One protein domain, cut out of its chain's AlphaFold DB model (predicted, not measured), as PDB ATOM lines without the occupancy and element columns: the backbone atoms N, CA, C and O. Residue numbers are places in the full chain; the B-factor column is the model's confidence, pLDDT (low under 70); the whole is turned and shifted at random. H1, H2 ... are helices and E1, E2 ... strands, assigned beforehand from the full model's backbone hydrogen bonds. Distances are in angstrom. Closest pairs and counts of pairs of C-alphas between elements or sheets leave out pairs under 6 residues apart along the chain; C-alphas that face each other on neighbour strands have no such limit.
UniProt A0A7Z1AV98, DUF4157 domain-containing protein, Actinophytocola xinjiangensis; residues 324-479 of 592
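Overview. This is residues 324 to 479 of the 592 residues of the protein "DUF4157 domain-containing protein" of Actinophytocola xinjiangensis (UniProt A0A7Z1AV98). Two lobes sit end to end along the longest axis: in the larger, a strongly twisted five-strand sheet has H4 along one face and H1 on the other, near E8 and E7; in the smaller, H2 and H3 cover one face of a three-strand sheet. The chain passes between the lobes in the links H1 to E1, H3 to E2, E4 to E5 and E6 to E7. The printed part has 156 residues, with four named helices and eight named strands in the order H1 E1 H2 H3 E2 E3 H4 E4 E5 E6 E7 E8, class mixed. Both sheets are mixed, in the orders E2 E3 E4 E8 E7 and E1 E5 E6. The whole is compact, with a radius of gyration of the C-alphas of 16.7 A, and only just elongated, spanning 51 by 34 by 23 A.

Arrangement. Start at H1, residues 324 to 335: it is on the sheet of E2 (391 to 398), E3 (401 to 408), E4 (438 to 442), E8 (474 to 476) and E7 (468 to 470), height 9.6 A, over E8; its closest C-alphas to E7 are those of Ala 324 and Ile 470, 6.2 A. Next, E1 (339 to 342) is parallel to E5 (448 to 452), N 341 to O 449 being 2.8 A; E5 and E6 (455 to 458) form an antiparallel hairpin, N 450 to O 457 2.8 A. H2 (347 to 356) and H3 (368 to 375) are on one face of this sheet, two layers; closest C-alphas are Leu 353 and Gly 455, 6.4 A, and Val 340 and Tyr 373, 6.7 A. H2 and H3 are close but not clearly touching, C-alphas 347 and 374 being 7.4 A apart. E2 and E3 form an antiparallel hairpin, N 394 to O 405 2.9 A. E3, H4 (414 to 430) and E4 form a strand-helix-strand unit, parallel neighbour strands with a helix between, its crossover left-handed; N 406 to O 440 is 2.8 A. H4 runs along E3 at height 8.9 A; with H1 on the opposite face this makes three layers. E8 is parallel to E4, N 441 to O 475 2.8 A, and forms an antiparallel hairpin with E7, N 470 to O 474 2.8 A. Every O i to N i+4 pair is within hydrogen-bond range in H2 and H4, against 7 of 8 in H1 and 3 of 4 in H3.

Along the chain. Find C-alpha 324 at (-68.502, -20.701, 48.266), where H1 begins its 16.0 A. E2 and E3 span 21.8 A and 22.3 A. H4, 24.1 A, begins at (-45.989, -26.318, 39.989); E8 ends at C-alpha 476, (-57.644, -25.352, 45.699).

Size, cuts and confidence. The two C-alphas farthest apart, Gly 344 and Gly 432, are 53.3 A apart. The printed part has no cut; the links H2 to H3 and H3 to E2 are long. Mean pLDDT of the printed part is 74.7; look for values under 70 at, among others, residues 329 to 339, 376 to 390 and 459 to 467.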
ATOM      1  N   ALA A 324     -69.702 -19.892  48.471       75.25
ATOM      2  CA  ALA A 324     -68.502 -20.701  48.266       75.25
ATOM      3  C   ALA A 324     -67.498 -20.013  47.320       75.25
ATOM      4  O   ALA A 324     -66.310 -19.947  47.637       75.25
ATOM      5  N   SER A 325     -67.975 -19.427  46.217       76.25
ATOM      6  CA  SER A 325     -67.146 -18.632  45.297       76.25
ATOM      7  C   SER A 325     -66.501 -17.421  45.984       76.25
ATOM      8  O   SER A 325     -65.319 -17.158  45.786       76.25
ATOM      9  N   GLU A 326     -67.243 -16.706  46.834       72.31
ATOM     10  CA  GLU A 326     -66.711 -15.576  47.613       72.31
ATOM     11  C   GLU A 326     -65.614 -16.043  48.596       72.31
ATOM     12  O   GLU A 326     -64.562 -15.414  48.714       72.31
ATOM     13  N   ARG A 327     -65.800 -17.202  49.245       69.31
ATOM     14  CA  ARG A 327     -64.784 -17.812  50.125       69.31
ATOM     15  C   ARG A 327     -63.514 -18.226  49.373       69.31
ATOM     16  O   ARG A 327     -62.424 -18.103  49.934       69.31
ATOM     17  N   LEU A 328     -63.635 -18.713  48.136       73.00
ATOM     18  CA  LEU A 328     -62.486 -19.076  47.299       73.00
ATOM     19  C   LEU A 328     -61.536 -17.882  47.112       73.00
ATOM     20  O   LEU A 328     -60.327 -18.044  47.269       73.00
ATOM     21  N   GLU A 329     -62.054 -16.684  46.828       69.69
ATOM     22  CA  GLU A 329     -61.229 -15.479  46.632       69.69
ATOM     23  C   GLU A 329     -60.411 -15.121  47.886       69.69
ATOM     24  O   GLU A 329     -59.204 -14.841  47.807       69.69
ATOM     25  N   ASP A 330     -61.042 -15.203  49.058       65.06
ATOM     26  CA  ASP A 330     -60.383 -14.993  50.347       65.06
ATOM     27  C   ASP A 330     -59.294 -16.043  50.594       65.06
ATOM     28  O   ASP A 330     -58.176 -15.716  51.012       65.06
ATOM     29  N   GLN A 331     -59.585 -17.312  50.303       66.62
ATOM     30  CA  GLN A 331     -58.639 -18.408  50.496       66.62
ATOM     31  C   GLN A 331     -57.449 -18.334  49.542       66.62
ATOM     32  O   GLN A 331     -56.321 -18.545  49.985       66.62
ATOM     33  N   LEU A 332     -57.650 -17.966  48.276       69.81
ATOM     34  CA  LEU A 332     -56.554 -17.726  47.332       69.81
ATOM     35  C   LEU A 332     -55.670 -16.559  47.794       69.81
ATOM     36  O   LEU A 332     -54.441 -16.652  47.747       69.81
ATOM     37  N   THR A 333     -56.284 -15.500  48.327       66.19
ATOM     38  CA  THR A 333     -55.569 -14.358  48.913       66.19
ATOM     39  C   THR A 333     -54.753 -14.754  50.145       66.19
ATOM     40  O   THR A 333     -53.676 -14.199  50.369       66.19
ATOM     41  N   ILE A 334     -55.243 -15.688  50.966       60.38
ATOM     42  CA  ILE A 334     -54.518 -16.219  52.129       60.38
ATOM     43  C   ILE A 334     -53.392 -17.157  51.682       60.38
ATOM     44  O   ILE A 334     -52.262 -16.997  52.136       60.38
ATOM     45  N   ALA A 335     -53.673 -18.087  50.766       59.28
ATOM     46  CA  ALA A 335     -52.716 -19.070  50.262       59.28
ATOM     47  C   ALA A 335     -51.483 -18.422  49.620       59.28
ATOM     48  O   ALA A 335     -50.382 -18.951  49.734       59.28
ATOM     49  N   GLY A 336     -51.656 -17.253  48.998       57.16
ATOM     50  CA  GLY A 336     -50.574 -16.471  48.403       57.16
ATOM     51  C   GLY A 336     -49.671 -15.710  49.386       57.16
ATOM     52  O   GLY A 336     -48.707 -15.078  48.951       57.16
ATOM     53  N   ARG A 337     -49.956 -15.720  50.698       59.03
ATOM     54  CA  ARG A 337     -49.188 -14.987  51.724       59.03
ATOM     55  C   ARG A 337     -48.110 -15.878  52.351       59.03
ATOM     56  O   ARG A 337     -48.220 -16.279  53.505       59.03
ATOM     57  N   GLY A 338     -47.063 -16.168  51.582       59.06
ATOM     58  CA  GLY A 338     -45.829 -16.790  52.070       59.06
ATOM     59  C   GLY A 338     -44.755 -15.769  52.425       59.06
ATOM     60  O   GLY A 338     -44.702 -14.688  51.845       59.06
ATOM     61  N   GLU A 339     -43.874 -16.104  53.363       66.19
ATOM     62  CA  GLU A 339     -42.713 -15.267  53.671       66.19
ATOM     63  C   GLU A 339     -41.553 -16.161  54.108       66.19
ATOM     64  O   GLU A 339     -41.575 -16.727  55.195       66.19
ATOM     65  N   VAL A 340     -40.536 -16.298  53.257       74.38
ATOM     66  CA  VAL A 340     -39.294 -16.996  53.605       74.38
ATOM     67  C   VAL A 340     -38.215 -15.947  53.833       74.38
ATOM     68  O   VAL A 340     -37.821 -15.229  52.915       74.38
ATOM     69  N   THR A 341     -37.724 -15.849  55.064       75.00
ATOM     70  CA  THR A 341     -36.627 -14.948  55.421       75.00
ATOM     71  C   THR A 341     -35.356 -15.749  55.659       75.00
ATOM     72  O   THR A 341     -35.340 -16.669  56.467       75.00
ATOM     73  N   ALA A 342     -34.273 -15.404  54.967       76.56
ATOM     74  CA  ALA A 342     -32.948 -15.967  55.218       76.56
ATOM     75  C   ALA A 342     -32.053 -14.880  55.825       76.56
ATOM     76  O   ALA A 342     -31.596 -13.977  55.122       76.56
ATOM     77  N   GLN A 343     -31.839 -14.922  57.143       75.19
ATOM     78  CA  GLN A 343     -31.098 -13.883  57.864       75.19
ATOM     79  C   GLN A 343     -29.640 -14.293  58.075       75.19
ATOM     80  O   GLN A 343     -29.337 -15.121  58.927       75.19
ATOM     81  N   GLY A 344     -28.723 -13.688  57.314       72.62
ATOM     82  CA  GLY A 344     -27.281 -13.909  57.495       72.62
ATOM     83  C   GLY A 344     -26.790 -15.307  57.097       72.62
ATOM     84  O   GLY A 344     -25.702 -15.706  57.503       72.62
ATOM     85  N   VAL A 345     -27.573 -16.043  56.301       79.81
ATOM     86  CA  VAL A 345     -27.272 -17.408  55.842       79.81
ATOM     87  C   VAL A 345     -26.947 -17.402  54.351       79.81
ATOM     88  O   VAL A 345     -27.588 -16.692  53.578       79.81
ATOM     89  N   THR A 346     -25.953 -18.189  53.932       85.81
ATOM     90  CA  THR A 346     -25.634 -18.367  52.508       85.81
ATOM     91  C   THR A 346     -26.619 -19.320  51.837       85.81
ATOM     92  O   THR A 346     -27.176 -20.213  52.465       85.81
ATOM     93  N   GLU A 347     -26.786 -19.188  50.522       85.06
ATOM     94  CA  GLU A 347     -27.608 -20.103  49.722       85.06
ATOM     95  C   GLU A 347     -27.162 -21.573  49.858       85.06
ATOM     96  O   GLU A 347     -27.979 -22.491  49.873       85.06
ATOM     97  N   GLU A 348     -25.851 -21.796  49.981       87.81
ATOM     98  CA  GLU A 348     -25.261 -23.110  50.235       87.81
ATOM     99  C   GLU A 348     -25.686 -23.659  51.601       87.81
ATOM    100  O   GLU A 348     -26.212 -24.770  51.666       87.81
ATOM    101  N   ARG A 349     -25.583 -22.853  52.668       88.25
ATOM    102  CA  ARG A 349     -26.010 -23.257  54.013       88.25
ATOM    103  C   ARG A 349     -27.517 -23.510  54.084       88.25
ATOM    104  O   ARG A 349     -27.937 -24.472  54.719       88.25
ATOM    105  N   THR A 350     -28.331 -22.722  53.383       86.50
ATOM    106  CA  THR A 350     -29.773 -22.982  53.265       86.50
ATOM    107  C   THR A 350     -30.046 -24.351  52.638       86.50
ATOM    108  O   THR A 350     -30.851 -25.121  53.163       86.50
ATOM    109  N   ARG A 351     -29.342 -24.708  51.554       87.94
ATOM    110  CA  ARG A 351     -29.476 -26.035  50.926       87.94
ATOM    111  C   ARG A 351     -28.996 -27.175  51.822       87.94
ATOM    112  O   ARG A 351     -29.556 -28.265  51.743       87.94
ATOM    113  N   GLU A 352     -27.959 -26.964  52.627       88.69
ATOM    114  CA  GLU A 352     -27.501 -27.949  53.615       88.69
ATOM    115  C   GLU A 352     -28.563 -28.201  54.683       88.69
ATOM    116  O   GLU A 352     -28.958 -29.347  54.874       88.69
ATOM    117  N   LEU A 353     -29.100 -27.139  55.291       86.69
ATOM    118  CA  LEU A 353     -30.168 -27.237  56.289       86.69
ATOM    119  C   LEU A 353     -31.387 -27.985  55.733       86.69
ATOM    120  O   LEU A 353     -31.924 -28.876  56.381       86.69
ATOM    121  N   MET A 354     -31.786 -27.718  54.488       83.50
ATOM    122  CA  MET A 354     -32.869 -28.474  53.845       83.50
ATOM    123  C   MET A 354     -32.575 -29.980  53.742       83.50
ATOM    124  O   MET A 354     -33.486 -30.788  53.906       83.50
ATOM    125  N   LYS A 355     -31.320 -30.375  53.482       84.69
ATOM    126  CA  LYS A 355     -30.914 -31.793  53.449       84.69
ATOM    127  C   LYS A 355     -30.896 -32.423  54.842       84.69
ATOM    128  O   LYS A 355     -31.136 -33.622  54.953       84.69
ATOM    129  N   GLU A 356     -30.619 -31.637  55.882       86.12
ATOM    130  CA  GLU A 356     -30.688 -32.058  57.291       86.12
ATOM    131  C   GLU A 356     -32.138 -32.271  57.770       86.12
ATOM    132  O   GLU A 356     -32.367 -32.986  58.746       86.12
ATOM    133  N   HIS A 357     -33.125 -31.738  57.040       79.50
ATOM    134  CA  HIS A 357     -34.556 -31.921  57.292       79.50
ATOM    135  C   HIS A 357     -35.241 -32.775  56.204       79.50
ATOM    136  O   HIS A 357     -36.154 -32.295  55.517       79.50
ATOM    137  N   PRO A 358     -34.836 -34.051  56.027       70.25
ATOM    138  CA  PRO A 358     -35.408 -34.902  55.001       70.25
ATOM    139  C   PRO A 358     -36.861 -35.245  55.327       70.25
ATOM    140  O   PRO A 358     -37.249 -35.469  56.476       70.25
ATOM    141  N   ASN A 359     -37.675 -35.336  54.288       60.22
ATOM    142  CA  ASN A 359     -38.995 -35.929  54.324       60.22
ATOM    143  C   ASN A 359     -38.823 -37.465  54.327       60.22
ATOM    144  O   ASN A 359     -38.413 -38.010  53.301       60.22
ATOM    145  N   PRO A 360     -39.108 -38.190  55.431       49.91
ATOM    146  CA  PRO A 360     -38.950 -39.646  55.489       49.91
ATOM    147  C   PRO A 360     -39.788 -40.473  54.501       49.91
ATOM    148  O   PRO A 360     -39.582 -41.680  54.445       49.91
ATOM    149  N   VAL A 361     -40.707 -39.872  53.736       46.28
ATOM    150  CA  VAL A 361     -41.555 -40.581  52.764       46.28
ATOM    151  C   VAL A 361     -41.124 -40.318  51.319       46.28
ATOM    152  O   VAL A 361     -40.935 -41.267  50.567       46.28
ATOM    153  N   THR A 362     -40.908 -39.061  50.915       51.94
ATOM    154  CA  THR A 362     -40.411 -38.741  49.557       51.94
ATOM    155  C   THR A 362     -38.899 -38.777  49.423       51.94
ATOM    156  O   THR A 362     -38.392 -38.792  48.303       51.94
ATOM    157  N   GLY A 363     -38.162 -38.699  50.533       59.19
ATOM    158  CA  GLY A 363     -36.721 -38.448  50.522       59.19
ATOM    159  C   GLY A 363     -36.329 -37.017  50.115       59.19
ATOM    160  O   GLY A 363     -35.139 -36.738  49.998       59.19
ATOM    161  N   GLY A 364     -37.301 -36.117  49.889       67.69
ATOM    162  CA  GLY A 364     -37.085 -34.686  49.619       67.69
ATOM    163  C   GLY A 364     -36.891 -33.857  50.896       67.69
ATOM    164  O   GLY A 364     -36.604 -34.412  51.948       67.69
ATOM    165  N   THR A 365     -37.070 -32.535  50.838       71.94
ATOM    166  CA  THR A 365     -37.090 -31.660  52.035       71.94
ATOM    167  C   THR A 365     -38.494 -31.578  52.651       71.94
ATOM    168  O   THR A 365     -39.493 -31.644  51.935       71.94
ATOM    169  N   GLN A 366     -38.593 -31.387  53.972       69.25
ATOM    170  CA  GLN A 366     -39.858 -31.041  54.649       69.25
ATOM    171  C   GLN A 366     -40.301 -29.583  54.409       69.25
ATOM    172  O   GLN A 366     -41.433 -29.216  54.743       69.25
ATOM    173  N   PHE A 367     -39.434 -28.761  53.804       75.62
ATOM    174  CA  PHE A 367     -39.657 -27.340  53.519       75.62
ATOM    175  C   PHE A 367     -39.566 -27.025  52.016       75.62
ATOM    176  O   PHE A 367     -38.631 -26.349  51.574       75.62
ATOM    177  N   PRO A 368     -40.491 -27.548  51.192       69.12
ATOM    178  CA  PRO A 368     -40.413 -27.409  49.741       69.12
ATOM    179  C   PRO A 368     -40.641 -25.964  49.239       69.12
ATOM    180  O   PRO A 368     -40.183 -25.624  48.155       69.12
ATOM    181  N   GLU A 369     -41.244 -25.064  50.022       68.25
ATOM    182  CA  GLU A 369     -41.311 -23.616  49.732       68.25
ATOM    183  C   GLU A 369     -39.933 -22.957  49.673       68.25
ATOM    184  O   GLU A 369     -39.762 -21.959  48.974       68.25
ATOM    185  N   VAL A 370     -38.944 -23.509  50.384       75.12
ATOM    186  CA  VAL A 370     -37.578 -22.987  50.345       75.12
ATOM    187  C   VAL A 370     -36.974 -23.252  48.966       75.12
ATOM    188  O   VAL A 370     -36.215 -22.423  48.476       75.12
ATOM    189  N   GLU A 371     -37.367 -24.336  48.278       75.31
ATOM    190  CA  GLU A 371     -36.987 -24.557  46.872       75.31
ATOM    191  C   GLU A 371     -37.519 -23.424  45.983       75.31
ATOM    192  O   GLU A 371     -36.762 -22.872  45.181       75.31
ATOM    193  N   SER A 372     -38.785 -23.029  46.164       68.56
ATOM    194  CA  SER A 372     -39.391 -21.911  45.426       68.56
ATOM    195  C   SER A 372     -38.730 -20.565  45.755       68.56
ATOM    196  O   SER A 372     -38.434 -19.800  44.839       68.56
ATOM    197  N   TYR A 373     -38.410 -20.305  47.028       72.56
ATOM    198  CA  TYR A 373     -37.666 -19.112  47.461       72.56
ATOM    199  C   TYR A 373     -36.270 -19.024  46.825       72.56
ATOM    200  O   TYR A 373     -35.892 -17.992  46.266       72.56
ATOM    201  N   LEU A 374     -35.502 -20.118  46.865       74.88
ATOM    202  CA  LEU A 374     -34.162 -20.171  46.277       74.88
ATOM    203  C   LEU A 374     -34.208 -19.984  44.754       74.88
ATOM    204  O   LEU A 374     -33.331 -19.336  44.186       74.88
ATOM    205  N   ALA A 375     -35.243 -20.513  44.094       70.25
ATOM    206  CA  ALA A 375     -35.431 -20.381  42.653       70.25
ATOM    207  C   ALA A 375     -35.782 -18.950  42.202       70.25
ATOM    208  O   ALA A 375     -35.432 -18.576  41.082       70.25
ATOM    209  N   SER A 376     -36.425 -18.133  43.049       64.38
ATOM    210  CA  SER A 376     -36.744 -16.727  42.734       64.38
ATOM    211  C   SER A 376     -35.546 -15.763  42.785       64.38
ATOM    212  O   SER A 376     -35.681 -14.611  42.378       64.38
ATOM    213  N   GLY A 377     -34.367 -16.231  43.216       59.16
ATOM    214  CA  GLY A 377     -33.160 -15.418  43.378       59.16
ATOM    215  C   GLY A 377     -33.126 -14.724  44.741       59.16
ATOM    216  O   GLY A 377     -33.985 -13.908  45.064       59.16
ATOM    217  N   ALA A 378     -32.127 -15.054  45.563       54.38
ATOM    218  CA  ALA A 378     -31.984 -14.519  46.916       54.38
ATOM    219  C   ALA A 378     -31.578 -13.033  46.892       54.38
ATOM    220  O   ALA A 378     -30.396 -12.695  46.845       54.38
ATOM    221  N   GLY A 379     -32.562 -12.135  46.922       50.53
ATOM    222  CA  GLY A 379     -32.367 -10.704  47.144       50.53
ATOM    223  C   GLY A 379     -33.163 -10.257  48.365       50.53
ATOM    224  O   GLY A 379     -34.383 -10.279  48.311       50.53
ATOM    225  N   GLU A 380     -32.456  -9.925  49.453       45.09
ATOM    226  CA  GLU A 380     -32.902  -9.224  50.679       45.09
ATOM    227  C   GLU A 380     -34.367  -9.417  51.115       45.09
ATOM    228  O   GLU A 380     -35.256  -8.793  50.551       45.09
ATOM    229  N   SER A 381     -34.602 -10.209  52.179       48.53
ATOM    230  CA  SER A 381     -35.862 -10.277  52.958       48.53
ATOM    231  C   SER A 381     -37.123  -9.870  52.175       48.53
ATOM    232  O   SER A 381     -37.766  -8.865  52.485       48.53
ATOM    233  N   GLY A 382     -37.425 -10.598  51.103       44.72
ATOM    234  CA  GLY A 382     -38.569 -10.304  50.255       44.72
ATOM    235  C   GLY A 382     -39.826 -10.906  50.861       44.72
ATOM    236  O   GLY A 382     -39.931 -12.124  50.982       44.72
ATOM    237  N   THR A 383     -40.798 -10.069  51.224       43.84
ATOM    238  CA  THR A 383     -42.184 -10.524  51.361       43.84
ATOM    239  C   THR A 383     -42.645 -10.971  49.983       43.84
ATOM    240  O   THR A 383     -42.931 -10.143  49.116       43.84
ATOM    241  N   ASP A 384     -42.660 -12.274  49.770       46.75
ATOM    242  CA  ASP A 384     -43.016 -12.883  48.503       46.75
ATOM    243  C   ASP A 384     -44.534 -13.031  48.422       46.75
ATOM    244  O   ASP A 384     -45.112 -14.104  48.584       46.75
ATOM    245  N   THR A 385     -45.212 -11.894  48.296       45.75
ATOM    246  CA  THR A 385     -46.660 -11.887  48.138       45.75
ATOM    247  C   THR A 385     -46.975 -12.334  46.720       45.75
ATOM    248  O   THR A 385     -46.663 -11.606  45.773       45.75
ATOM    249  N   ALA A 386     -47.609 -13.498  46.565       47.03
ATOM    250  CA  ALA A 386     -48.212 -13.884  45.298       47.03
ATOM    251  C   ALA A 386     -49.272 -12.828  44.943       47.03
ATOM    252  O   ALA A 386     -50.337 -12.755  45.559       47.03
ATOM    253  N   LEU A 387     -48.938 -11.935  44.013       48.00
ATOM    254  CA  LEU A 387     -49.885 -10.981  43.453       48.00
ATOM    255  C   LEU A 387     -50.707 -11.701  42.369       48.00
ATOM    256  O   LEU A 387     -50.134 -12.505  41.629       48.00
ATOM    257  N   PRO A 388     -52.013 -11.399  42.223       49.34
ATOM    258  CA  PRO A 388     -52.882 -11.983  41.191       49.34
ATOM    259  C   PRO A 388     -52.295 -11.946  39.767       49.34
ATOM    260  O   PRO A 388     -52.568 -12.826  38.955       49.34
ATOM    261  N   ASP A 389     -51.419 -10.977  39.482       56.62
ATOM    262  CA  ASP A 389     -50.794 -10.763  38.172       56.62
ATOM    263  C   ASP A 389     -49.733 -11.821  37.780       56.62
ATOM    264  O   ASP A 389     -49.272 -11.839  36.635       56.62
ATOM    265  N   ASN A 390     -49.347 -12.724  38.693       68.56
ATOM    266  CA  ASN A 390     -48.351 -13.778  38.446       68.56
ATOM    267  C   ASN A 390     -48.948 -15.141  38.053       68.56
ATOM    268  O   ASN A 390     -48.205 -16.120  37.922       68.56
ATOM    269  N   GLN A 391     -50.263 -15.224  37.835       77.06
ATOM    270  CA  GLN A 391     -50.912 -16.470  37.434       77.06
ATOM    271  C   GLN A 391     -50.707 -16.819  35.952       77.06
ATOM    272  O   GLN A 391     -50.673 -15.972  35.057       77.06
ATOM    273  N   GLU A 392     -50.610 -18.115  35.688       87.50
ATOM    274  CA  GLU A 392     -50.640 -18.721  34.364       87.50
ATOM    275  C   GLU A 392     -51.671 -19.846  34.350       87.50
ATOM    276  O   GLU A 392     -51.874 -20.537  35.346       87.50
ATOM    277  N   THR A 393     -52.341 -20.009  33.210       92.56
ATOM    278  CA  THR A 393     -53.335 -21.063  33.017       92.56
ATOM    279  C   THR A 393     -52.813 -22.087  32.034       92.56
ATOM    280  O   THR A 393     -52.372 -21.729  30.940       92.56
ATOM    281  N   VAL A 394     -52.925 -23.359  32.395       93.62
ATOM    282  CA  VAL A 394     -52.674 -24.471  31.486       93.62
ATOM    283  C   VAL A 394     -53.855 -25.423  31.465       93.62
ATOM    284  O   VAL A 394     -54.584 -25.552  32.442       93.62
ATOM    285  N   VAL A 395     -54.027 -26.117  30.346       95.94
ATOM    286  CA  VAL A 395     -55.017 -27.186  30.217       95.94
ATOM    287  C   VAL A 395     -54.278 -28.515  30.096       95.94
ATOM    288  O   VAL A 395     -53.232 -28.597  29.438       95.94
ATOM    289  N   ARG A 396     -54.794 -29.541  30.770       94.50
ATOM    290  CA  ARG A 396     -54.324 -30.927  30.709       94.50
ATOM    291  C   ARG A 396     -55.518 -31.833  30.444       94.50
ATOM    292  O   ARG A 396     -56.561 -31.650  31.060       94.50
ATOM    293  N   ASP A 397     -55.361 -32.801  29.553       96.12
ATOM    294  CA  ASP A 397     -56.342 -33.869  29.373       96.12
ATOM    295  C   ASP A 397     -55.765 -35.139  30.030       96.12
ATOM    296  O   ASP A 397     -54.678 -35.597  29.666       96.12
ATOM    297  N   VAL A 398     -56.461 -35.676  31.035       94.75
ATOM    298  CA  VAL A 398     -56.070 -36.886  31.772       94.75
ATOM    299  C   VAL A 398     -57.155 -37.934  31.564       94.75
ATOM    300  O   VAL A 398     -58.220 -37.860  32.168       94.75
ATOM    301  N   GLY A 399     -56.900 -38.899  30.678       92.62
ATOM    302  CA  GLY A 399     -57.965 -39.782  30.196       92.62
ATOM    303  C   GLY A 399     -59.040 -38.965  29.474       92.62
ATOM    304  O   GLY A 399     -58.709 -38.179  28.589       92.62
ATOM    305  N   ASP A 400     -60.297 -39.118  29.892       90.38
ATOM    306  CA  ASP A 400     -61.443 -38.378  29.338       90.38
ATOM    307  C   ASP A 400     -61.757 -37.075  30.102       90.38
ATOM    308  O   ASP A 400     -62.700 -36.360  29.761       90.38
ATOM    309  N   THR A 401     -60.970 -36.743  31.128       93.50
ATOM    310  CA  THR A 401     -61.180 -35.563  31.974       93.50
ATOM    311  C   THR A 401     -60.296 -34.404  31.528       93.50
ATOM    312  O   THR A 401     -59.066 -34.508  31.541       93.50
ATOM    313  N   ARG A 402     -60.906 -33.258  31.196       95.81
ATOM    314  CA  ARG A 402     -60.173 -32.005  30.971       95.81
ATOM    315  C   ARG A 402     -59.993 -31.238  32.276       95.81
ATOM    316  O   ARG A 402     -60.958 -30.939  32.971       95.81
ATOM    317  N   VAL A 403     -58.757 -30.849  32.554       94.69
ATOM    318  CA  VAL A 403     -58.347 -30.133  33.761       94.69
ATOM    319  C   VAL A 403     -57.814 -28.759  33.372       94.69
ATOM    320  O   VAL A 403     -56.825 -28.659  32.640       94.69
ATOM    321  N   THR A 404     -58.448 -27.699  33.865       95.00
ATOM    322  CA  THR A 404     -57.939 -26.324  33.748       95.00
ATOM    323  C   THR A 404     -57.171 -25.989  35.015       95.00
ATOM    324  O   THR A 404     -57.726 -26.074  36.102       95.00
ATOM    325  N   ILE A 405     -55.897 -25.626  34.905       91.62
ATOM    326  CA  ILE A 405     -55.018 -25.407  36.054       91.62
ATOM    327  C   ILE A 405     -54.541 -23.958  36.048       91.62
ATOM    328  O   ILE A 405     -53.865 -23.540  35.110       91.62
ATOM    329  N   HIS A 406     -54.856 -23.217  37.107       89.25
ATOM    330  CA  HIS A 406     -54.337 -21.878  37.372       89.25
ATOM    331  C   HIS A 406     -53.196 -21.983  38.380       89.25
ATOM    332  O   HIS A 406     -53.439 -22.278  39.547       89.25
ATOM    333  N   TRP A 407     -51.951 -21.766  37.961       84.25
ATOM    334  CA  TRP A 407     -50.793 -21.819  38.856       84.25
ATOM    335  C   TRP A 407     -50.058 -20.489  38.933       84.25
ATOM    336  O   TRP A 407     -50.142 -19.656  38.033       84.25
ATOM    337  N   ASP A 408     -49.277 -20.301  39.992       78.06
ATOM    338  CA  ASP A 408     -48.331 -19.192  40.068       78.06
ATOM    339  C   ASP A 408     -47.059 -19.505  39.254       78.06
ATOM    340  O   ASP A 408     -46.403 -20.530  39.468       78.06
ATOM    341  N   ARG A 409     -46.678 -18.617  38.325       78.81
ATOM    342  CA  ARG A 409     -45.479 -18.775  37.476       78.81
ATOM    343  C   ARG A 409     -44.193 -18.942  38.284       78.81
ATOM    344  O   ARG A 409     -43.279 -19.644  37.842       78.81
ATOM    345  N   THR A 410     -44.128 -18.309  39.451       72.38
ATOM    346  CA  THR A 410     -42.958 -18.280  40.335       72.38
ATOM    347  C   THR A 410     -42.869 -19.495  41.256       72.38
ATOM    348  O   THR A 410     -41.835 -19.701  41.889       72.38
ATOM    349  N   ASP A 411     -43.895 -20.351  41.301       74.19
ATOM    350  CA  ASP A 411     -43.818 -21.598  42.055       74.19
ATOM    351  C   ASP A 411     -42.881 -22.599  41.357       74.19
ATOM    352  O   ASP A 411     -43.138 -23.045  40.233       74.19
ATOM    353  N   ALA A 412     -41.789 -22.983  42.019       72.19
ATOM    354  CA  ALA A 412     -40.860 -23.992  41.509       72.19
ATOM    355  C   ALA A 412     -41.454 -25.413  41.551       72.19
ATOM    356  O   ALA A 412     -40.971 -26.301  40.848       72.19
ATOM    357  N   LEU A 413     -42.515 -25.634  42.334       74.81
ATOM    358  CA  LEU A 413     -43.137 -26.946  42.525       74.81
ATOM    359  C   LEU A 413     -44.307 -27.223  41.578       74.81
ATOM    360  O   LEU A 413     -44.780 -28.360  41.542       74.81
ATOM    361  N   LYS A 414     -44.771 -26.227  40.813       79.25
ATOM    362  CA  LYS A 414     -45.989 -26.318  39.989       79.25
ATOM    363  C   LYS A 414     -46.061 -27.584  39.127       79.25
ATOM    364  O   LYS A 414     -47.056 -28.293  39.187       79.25
ATOM    365  N   GLU A 415     -44.984 -27.944  38.425       83.94
ATOM    366  CA  GLU A 415     -44.954 -29.131  37.550       83.94
ATOM    367  C   GLU A 415     -45.029 -30.448  38.339       83.94
ATOM    368  O   GLU A 415     -45.757 -31.371  37.965       83.94
ATOM    369  N   LYS A 416     -44.323 -30.535  39.478       78.25
ATOM    370  CA  LYS A 416     -44.407 -31.702  40.374       78.25
ATOM    371  C   LYS A 416     -45.831 -31.850  40.917       78.25
ATOM    372  O   LYS A 416     -46.367 -32.955  40.942       78.25
ATOM    373  N   ARG A 417     -46.463 -30.735  41.305       79.44
ATOM    374  CA  ARG A 417     -47.845 -30.705  41.805       79.44
ATOM    375  C   ARG A 417     -48.842 -31.142  40.735       79.44
ATOM    376  O   ARG A 417     -49.709 -31.962  41.013       79.44
ATOM    377  N   VAL A 418     -48.675 -30.670  39.502       85.19
ATOM    378  CA  VAL A 418     -49.501 -31.088  38.358       85.19
ATOM    379  C   VAL A 418     -49.355 -32.583  38.103       85.19
ATOM    380  O   VAL A 418     -50.358 -33.274  38.000       85.19
ATOM    381  N   THR A 419     -48.129 -33.112  38.117       84.88
ATOM    382  CA  THR A 419     -47.887 -34.557  37.957       84.88
ATOM    383  C   THR A 419     -48.637 -35.380  39.013       84.88
ATOM    384  O   THR A 419     -49.198 -36.434  38.710       84.88
ATOM    385  N   MET A 420     -48.682 -34.906  40.261       79.25
ATOM    386  CA  MET A 420     -49.409 -35.586  41.337       79.25
ATOM    387  C   MET A 420     -50.924 -35.489  41.197       79.25
ATOM    388  O   MET A 420     -51.613 -36.482  41.425       79.25
ATOM    389  N   LEU A 421     -51.435 -34.329  40.785       85.56
ATOM    390  CA  LEU A 421     -52.843 -34.144  40.445       85.56
ATOM    391  C   LEU A 421     -53.266 -35.102  39.324       85.56
ATOM    392  O   LEU A 421     -54.249 -35.822  39.470       85.56
ATOM    393  N   GLU A 422     -52.495 -35.173  38.236       89.56
ATOM    394  CA  GLU A 422     -52.742 -36.106  37.131       89.56
ATOM    395  C   GLU A 422     -52.701 -37.567  37.604       89.56
ATOM    396  O   GLU A 422     -53.497 -38.389  37.152       89.56
ATOM    397  N   GLY A 423     -51.795 -37.898  38.531       87.81
ATOM    398  CA  GLY A 423     -51.730 -39.211  39.176       87.81
ATOM    399  C   GLY A 423     -52.997 -39.557  39.961       87.81
ATOM    400  O   GLY A 423     -53.536 -40.649  39.786       87.81
ATOM    401  N   ALA A 424     -53.501 -38.627  40.774       88.31
ATOM    402  CA  ALA A 424     -54.741 -38.805  41.527       88.31
ATOM    403  C   ALA A 424     -55.961 -38.950  40.601       88.31
ATOM    404  O   ALA A 424     -56.752 -39.874  40.778       88.31
ATOM    405  N   ILE A 425     -56.073 -38.109  39.567       92.56
ATOM    406  CA  ILE A 425     -57.153 -38.194  38.570       92.56
ATOM    407  C   ILE A 425     -57.115 -39.544  37.854       92.56
ATOM    408  O   ILE A 425     -58.132 -40.228  37.765       92.56
ATOM    409  N   ARG A 426     -55.933 -39.975  37.398       93.88
ATOM    410  CA  ARG A 426     -55.771 -41.279  36.749       93.88
ATOM    411  C   ARG A 426     -56.204 -42.416  37.672       93.88
ATOM    412  O   ARG A 426     -56.902 -43.312  37.217       93.88
ATOM    413  N   LYS A 427     -55.855 -42.352  38.961       92.75
ATOM    414  CA  LYS A 427     -56.249 -43.359  39.953       92.75
ATOM    415  C   LYS A 427     -57.770 -43.467  40.099       92.75
ATOM    416  O   LYS A 427     -58.296 -44.576  40.143       92.75
ATOM    417  N   VAL A 428     -58.470 -42.333  40.140       94.88
ATOM    418  CA  VAL A 428     -59.940 -42.284  40.203       94.88
ATOM    419  C   VAL A 428     -60.566 -42.893  38.943       94.88
ATOM    420  O   VAL A 428     -61.442 -43.751  39.048       94.88
ATOM    421  N   LEU A 429     -60.067 -42.515  37.762       95.25
ATOM    422  CA  LEU A 429     -60.540 -43.044  36.477       95.25
ATOM    423  C   LEU A 429     -60.286 -44.555  36.338       95.25
ATOM    424  O   LEU A 429     -61.166 -45.291  35.903       95.25
ATOM    425  N   GLU A 430     -59.106 -45.035  36.738       94.44
ATOM    426  CA  GLU A 430     -58.749 -46.464  36.743       94.44
ATOM    427  C   GLU A 430     -59.640 -47.284  37.685       94.44
ATOM    428  O   GLU A 430     -59.933 -48.444  37.399       94.44
ATOM    429  N   ALA A 431     -60.099 -46.682  38.785       95.25
ATOM    430  CA  ALA A 431     -61.069 -47.285  39.695       95.25
ATOM    431  C   ALA A 431     -62.514 -47.268  39.151       95.25
ATOM    432  O   ALA A 431     -63.426 -47.747  39.823       95.25
ATOM    433  N   GLY A 432     -62.726 -46.753  37.934       95.38
ATOM    434  CA  GLY A 432     -64.012 -46.755  37.238       95.38
ATOM    435  C   GLY A 432     -64.913 -45.570  37.574       95.38
ATOM    436  O   GLY A 432     -66.062 -45.556  37.146       95.38
ATOM    437  N   PHE A 433     -64.434 -44.573  38.319       95.44
ATOM    438  CA  PHE A 433     -65.229 -43.392  38.650       95.44
ATOM    439  C   PHE A 433     -65.049 -42.320  37.566       95.44
ATOM    440  O   PHE A 433     -63.947 -41.782  37.423       95.44
ATOM    441  N   PRO A 434     -66.093 -41.992  36.782       93.19
ATOM    442  CA  PRO A 434     -65.981 -40.983  35.738       93.19
ATOM    443  C   PRO A 434     -65.825 -39.592  36.358       93.19
ATOM    444  O   PRO A 434     -66.657 -39.186  37.163       93.19
ATOM    445  N   LEU A 435     -64.791 -38.850  35.957       92.19
ATOM    446  CA  LEU A 435     -64.542 -37.486  36.427       92.19
ATOM    447  C   LEU A 435     -64.953 -36.442  35.375       92.19
ATOM    448  O   LEU A 435     -64.377 -36.430  34.281       92.19
ATOM    449  N   PRO A 436     -65.900 -35.536  35.690       92.88
ATOM    450  CA  PRO A 436     -66.172 -34.357  34.875       92.88
ATOM    451  C   PRO A 436     -64.962 -33.424  34.794       92.88
ATOM    452  O   PRO A 436     -64.022 -33.523  35.584       92.88
ATOM    453  N   ASN A 437     -65.016 -32.472  33.862       93.81
ATOM    454  CA  ASN A 437     -64.001 -31.427  33.769       93.81
ATOM    455  C   ASN A 437     -63.946 -30.621  35.071       93.81
ATOM    456  O   ASN A 437     -64.993 -30.295  35.629       93.81
ATOM    457  N   LEU A 438     -62.741 -30.272  35.514       90.62
ATOM    458  CA  LEU A 438     -62.535 -29.528  36.753       90.62
ATOM    459  C   LEU A 438     -61.517 -28.401  36.594       90.62
ATOM    460  O   LEU A 438     -60.612 -28.460  35.751       90.62
ATOM    461  N   THR A 439     -61.657 -27.400  37.457       90.94
ATOM    462  CA  THR A 439     -60.744 -26.267  37.561       90.94
ATOM    463  C   THR A 439     -59.918 -26.405  38.834       90.94
ATOM    464  O   THR A 439     -60.448 -26.607  39.923       90.94
ATOM    465  N   VAL A 440     -58.596 -26.305  38.718       88.00
ATOM    466  CA  VAL A 440     -57.671 -26.459  39.842       88.00
ATOM    467  C   VAL A 440     -56.837 -25.204  40.010       88.00
ATOM    468  O   VAL A 440     -56.151 -24.764  39.091       88.00
ATOM    469  N   HIS A 441     -56.844 -24.657  41.219       85.12
ATOM    470  CA  HIS A 441     -56.006 -23.533  41.603       85.12
ATOM    471  C   HIS A 441     -54.794 -24.042  42.379       85.12
ATOM    472  O   HIS A 441     -54.915 -24.679  43.427       85.12
ATOM    473  N   LEU A 442     -53.609 -23.736  41.866       80.31
ATOM    474  CA  LEU A 442     -52.309 -24.002  42.466       80.31
ATOM    475  C   LEU A 442     -51.654 -22.671  42.860       80.31
ATOM    476  O   LEU A 442     -50.691 -22.242  42.214       80.31
ATOM    477  N   PRO A 443     -52.137 -22.002  43.926       74.38
ATOM    478  CA  PRO A 443     -51.461 -20.816  44.434       74.38
ATOM    479  C   PRO A 443     -50.023 -21.167  44.832       74.38
ATOM    480  O   PRO A 443     -49.711 -22.333  45.135       74.38
ATOM    481  N   ARG A 444     -49.141 -20.161  44.818       71.81
ATOM    482  CA  ARG A 444     -47.762 -20.316  45.285       71.81
ATOM    483  C   ARG A 444     -47.757 -20.819  46.725       71.81
ATOM    484  O   ARG A 444     -48.563 -20.378  47.537       71.81
ATOM    485  N   TYR A 445     -46.846 -21.735  47.044       65.62
ATOM    486  CA  TYR A 445     -46.712 -22.192  48.421       65.62
ATOM    487  C   TYR A 445     -46.190 -21.079  49.325       65.62
ATOM    488  O   TYR A 445     -45.171 -20.465  49.010       65.62
ATOM    489  N   GLY A 446     -46.831 -20.880  50.472       62.56
ATOM    490  CA  GLY A 446     -46.396 -19.892  51.441       62.56
ATOM    491  C   GLY A 446     -46.599 -20.353  52.873       62.56
ATOM    492  O   GLY A 446     -47.694 -20.220  53.408       62.56
ATOM    493  N   ARG A 447     -45.537 -20.845  53.518       65.69
ATOM    494  CA  ARG A 447     -45.427 -20.770  54.982       65.69
ATOM    495  C   ARG A 447     -44.542 -19.592  55.342       65.69
ATOM    496  O   ARG A 447     -43.725 -19.139  54.536       65.69
ATOM    497  N   ARG A 448     -44.719 -19.090  56.560       70.44
ATOM    498  CA  ARG A 448     -43.786 -18.120  57.111       70.44
ATOM    499  C   ARG A 448     -42.604 -18.877  57.705       70.44
ATOM    500  O   ARG A 448     -42.723 -19.450  58.783       70.44
ATOM    501  N   LEU A 449     -41.480 -18.881  57.002       75.88
ATOM    502  CA  LEU A 449     -40.252 -19.522  57.451       75.88
ATOM    503  C   LEU A 449     -39.161 -18.493  57.735       75.88
ATOM    504  O   LEU A 449     -38.953 -17.548  56.973       75.88
ATOM    505  N   THR A 450     -38.406 -18.739  58.798       81.38
ATOM    506  CA  THR A 450     -37.151 -18.048  59.092       81.38
ATOM    507  C   THR A 450     -36.011 -19.054  59.039       81.38
ATOM    508  O   THR A 450     -36.024 -20.063  59.736       81.38
ATOM    509  N   ILE A 451     -35.013 -18.775  58.210       84.06
ATOM    510  CA  ILE A 451     -33.809 -19.582  58.039       84.06
ATOM    511  C   ILE A 451     -32.662 -18.831  58.706       84.06
ATOM    512  O   ILE A 451     -32.319 -17.712  58.309       84.06
ATOM    513  N   THR A 452     -32.084 -19.452  59.729       83.69
ATOM    514  CA  THR A 452     -30.920 -18.952  60.467       83.69
ATOM    515  C   THR A 452     -29.728 -19.878  60.233       83.69
ATOM    516  O   THR A 452     -29.857 -20.946  59.636       83.69
ATOM    517  N   THR A 453     -28.535 -19.487  60.682       81.19
ATOM    518  CA  THR A 453     -27.342 -20.351  60.601       81.19
ATOM    519  C   THR A 453     -27.521 -21.680  61.339       81.19
ATOM    520  O   THR A 453     -26.915 -22.684  60.946       81.19
ATOM    521  N   ASP A 454     -28.377 -21.678  62.364       81.56
ATOM    522  CA  ASP A 454     -28.569 -22.778  63.308       81.56
ATOM    523  C   ASP A 454     -29.764 -23.679  62.956       81.56
ATOM    524  O   ASP A 454     -29.898 -24.753  63.539       81.56
ATOM    525  N   GLY A 455     -30.631 -23.284  62.011       83.94
ATOM    526  CA  GLY A 455     -31.772 -24.110  61.611       83.94
ATOM    527  C   GLY A 455     -32.877 -23.389  60.842       83.94
ATOM    528  O   GLY A 455     -32.790 -22.203  60.518       83.94
ATOM    529  N   ILE A 456     -33.944 -24.139  60.555       80.94
ATOM    530  CA  ILE A 456     -35.175 -23.645  59.924       80.94
ATOM    531  C   ILE A 456     -36.268 -23.539  60.994       80.94
ATOM    532  O   ILE A 456     -36.558 -24.510  61.692       80.94
ATOM    533  N   LEU A 457     -36.882 -22.362  61.108       76.31
ATOM    534  CA  LEU A 457     -37.955 -22.057  62.052       76.31
ATOM    535  C   LEU A 457     -39.249 -21.759  61.287       76.31
ATOM    536  O   LEU A 457     -39.279 -20.860  60.448       76.31
ATOM    537  N   ASP A 458     -40.325 -22.481  61.599       71.31
ATOM    538  CA  ASP A 458     -41.682 -22.108  61.183       71.31
ATOM    539  C   ASP A 458     -42.212 -21.043  62.155       71.31
ATOM    540  O   ASP A 458     -42.375 -21.308  63.351       71.31
ATOM    541  N   ALA A 459     -42.420 -19.826  61.654       60.12
ATOM    542  CA  ALA A 459     -42.867 -18.678  62.448       60.12
ATOM    543  C   ALA A 459     -44.401 -18.545  62.488       60.12
ATOM    544  O   ALA A 459     -44.933 -17.582  63.042       60.12
ATOM    545  N   GLY A 460     -45.124 -19.498  61.891       54.78
ATOM    546  CA  GLY A 460     -46.579 -19.519  61.896       54.78
ATOM    547  C   GLY A 460     -47.205 -18.478  60.961       54.78
ATOM    548  O   GLY A 460     -46.857 -17.297  60.909       54.78
ATOM    549  N   GLY A 461     -48.194 -18.933  60.204       49.75
ATOM    550  CA  GLY A 461     -49.078 -18.119  59.380       49.75
ATOM    551  C   GLY A 461     -50.382 -18.877  59.170       49.75
ATOM    552  O   GLY A 461     -50.412 -20.095  59.354       49.75
ATOM    553  N   ARG A 462     -51.466 -18.181  58.798       44.72
ATOM    554  CA  ARG A 462     -52.715 -18.854  58.414       44.72
ATOM    555  C   ARG A 462     -52.409 -19.792  57.252       44.72
ATOM    556  O   ARG A 462     -52.134 -19.336  56.145       44.72
ATOM    557  N   LYS A 463     -52.424 -21.091  57.528       47.38
ATOM    558  CA  LYS A 463     -52.231 -22.126  56.523       47.38
ATOM    559  C   LYS A 463     -53.443 -22.107  55.600       47.38
ATOM    560  O   LYS A 463     -54.572 -22.211  56.076       47.38
ATOM    561  N   ALA A 464     -53.229 -21.998  54.293       43.09
ATOM    562  CA  ALA A 464     -54.228 -22.529  53.374       43.09
ATOM    563  C   ALA A 464     -54.268 -24.044  53.598       43.09
ATOM    564  O   ALA A 464     -53.215 -24.685  53.605       43.09
ATOM    565  N   GLN A 465     -55.456 -24.576  53.882       48.09
ATOM    566  CA  GLN A 465     -55.646 -25.966  54.289       48.09
ATOM    567  C   GLN A 465     -55.087 -26.945  53.240       48.09
ATOM    568  O   GLN A 465     -54.910 -26.594  52.067       48.09
ATOM    569  N   ARG A 466     -54.780 -28.171  53.697       59.47
ATOM    570  CA  ARG A 466     -54.639 -29.397  52.885       59.47
ATOM    571  C   ARG A 466     -55.715 -29.341  51.802       59.47
ATOM    572  O   ARG A 466     -56.826 -29.010  52.174       59.47
ATOM    573  N   ALA A 467     -55.340 -29.511  50.528       64.94
ATOM    574  CA  ALA A 467     -56.172 -29.284  49.338       64.94
ATOM    575  C   ALA A 467     -57.678 -29.315  49.630       64.94
ATOM    576  O   ALA A 467     -58.134 -30.263  50.244       64.94
ATOM    577  N   GLU A 468     -58.413 -28.297  49.203       71.56
ATOM    578  CA  GLU A 468     -59.817 -28.122  49.573       71.56
ATOM    579  C   GLU A 468     -60.647 -28.010  48.300       71.56
ATOM    580  O   GLU A 468     -60.383 -27.161  47.436       71.56
ATOM    581  N   TYR A 469     -61.645 -28.878  48.166       77.00
ATOM    582  CA  TYR A 469     -62.693 -28.684  47.185       77.00
ATOM    583  C   TYR A 469     -63.623 -27.547  47.617       77.00
ATOM    584  O   TYR A 469     -64.185 -27.540  48.713       77.00
ATOM    585  N   ILE A 470     -63.820 -26.597  46.708       75.69
ATOM    586  CA  ILE A 470     -64.736 -25.480  46.875       75.69
ATOM    587  C   ILE A 470     -65.733 -25.523  45.715       75.69
ATOM    588  O   ILE A 470     -65.340 -25.404  44.548       75.69
ATOM    589  N   PRO A 471     -67.035 -25.672  46.006       75.94
ATOM    590  CA  PRO A 471     -68.071 -25.578  44.990       75.94
ATOM    591  C   PRO A 471     -67.931 -24.323  44.107       75.94
ATOM    592  O   PRO A 471     -67.544 -23.258  44.578       75.94
ATOM    593  N   THR A 472     -68.237 -24.388  42.808       66.19
ATOM    594  CA  THR A 472     -68.969 -25.479  42.122       66.19
ATOM    595  C   THR A 472     -68.086 -26.504  41.391       66.19
ATOM    596  O   THR A 472     -68.484 -27.654  41.215       66.19
ATOM    597  N   ASP A 473     -66.859 -26.148  41.017       78.44
ATOM    598  CA  ASP A 473     -65.927 -27.005  40.265       78.44
ATOM    599  C   ASP A 473     -64.447 -26.712  40.574       78.44
ATOM    600  O   ASP A 473     -63.561 -27.113  39.816       78.44
ATOM    601  N   ASN A 474     -64.174 -26.003  41.675       80.44
ATOM    602  CA  ASN A 474     -62.841 -25.515  42.002       80.44
ATOM    603  C   ASN A 474     -62.175 -26.420  43.037       80.44
ATOM    604  O   ASN A 474     -62.701 -26.643  44.121       80.44
ATOM    605  N   VAL A 475     -60.971 -26.888  42.739       80.12
ATOM    606  CA  VAL A 475     -60.100 -27.518  43.736       80.12
ATOM    607  C   VAL A 475     -58.948 -26.570  44.021       80.12
ATOM    608  O   VAL A 475     -58.162 -26.253  43.128       80.12
ATOM    609  N   VAL A 476     -58.818 -26.112  45.265       74.19
ATOM    610  CA  VAL A 476     -57.644 -25.352  45.699       74.19
ATOM    611  C   VAL A 476     -56.629 -26.336  46.231       74.19
ATOM    612  O   VAL A 476     -56.713 -26.834  47.347       74.19
ATOM    613  N   ALA A 477     -55.635 -26.622  45.415       69.06
ATOM    614  CA  ALA A 477     -54.683 -27.679  45.664       69.06
ATOM    615  C   ALA A 477     -53.431 -27.119  46.346       69.06
ATOM    616  O   ALA A 477     -52.369 -27.088  45.733       69.06
ATOM    617  N   SER A 478     -53.524 -26.643  47.594       60.84
ATOM    618  CA  SER A 478     -52.344 -26.159  48.331       60.84
ATOM    619  C   SER A 478     -51.294 -27.282  48.522       60.84
ATOM    620  O   SER A 478     -51.643 -28.463  48.509       60.84
ATOM    621  N   PRO A 479     -50.000 -26.977  48.714       49.31
ATOM    622  CA  PRO A 479     -48.946 -27.990  48.893       49.31
ATOM    623  C   PRO A 479     -49.030 -28.836  50.170       49.31
ATOM    624  O   PRO A 479     -48.315 -29.829  50.268       49.31
TER     625      PRO A 479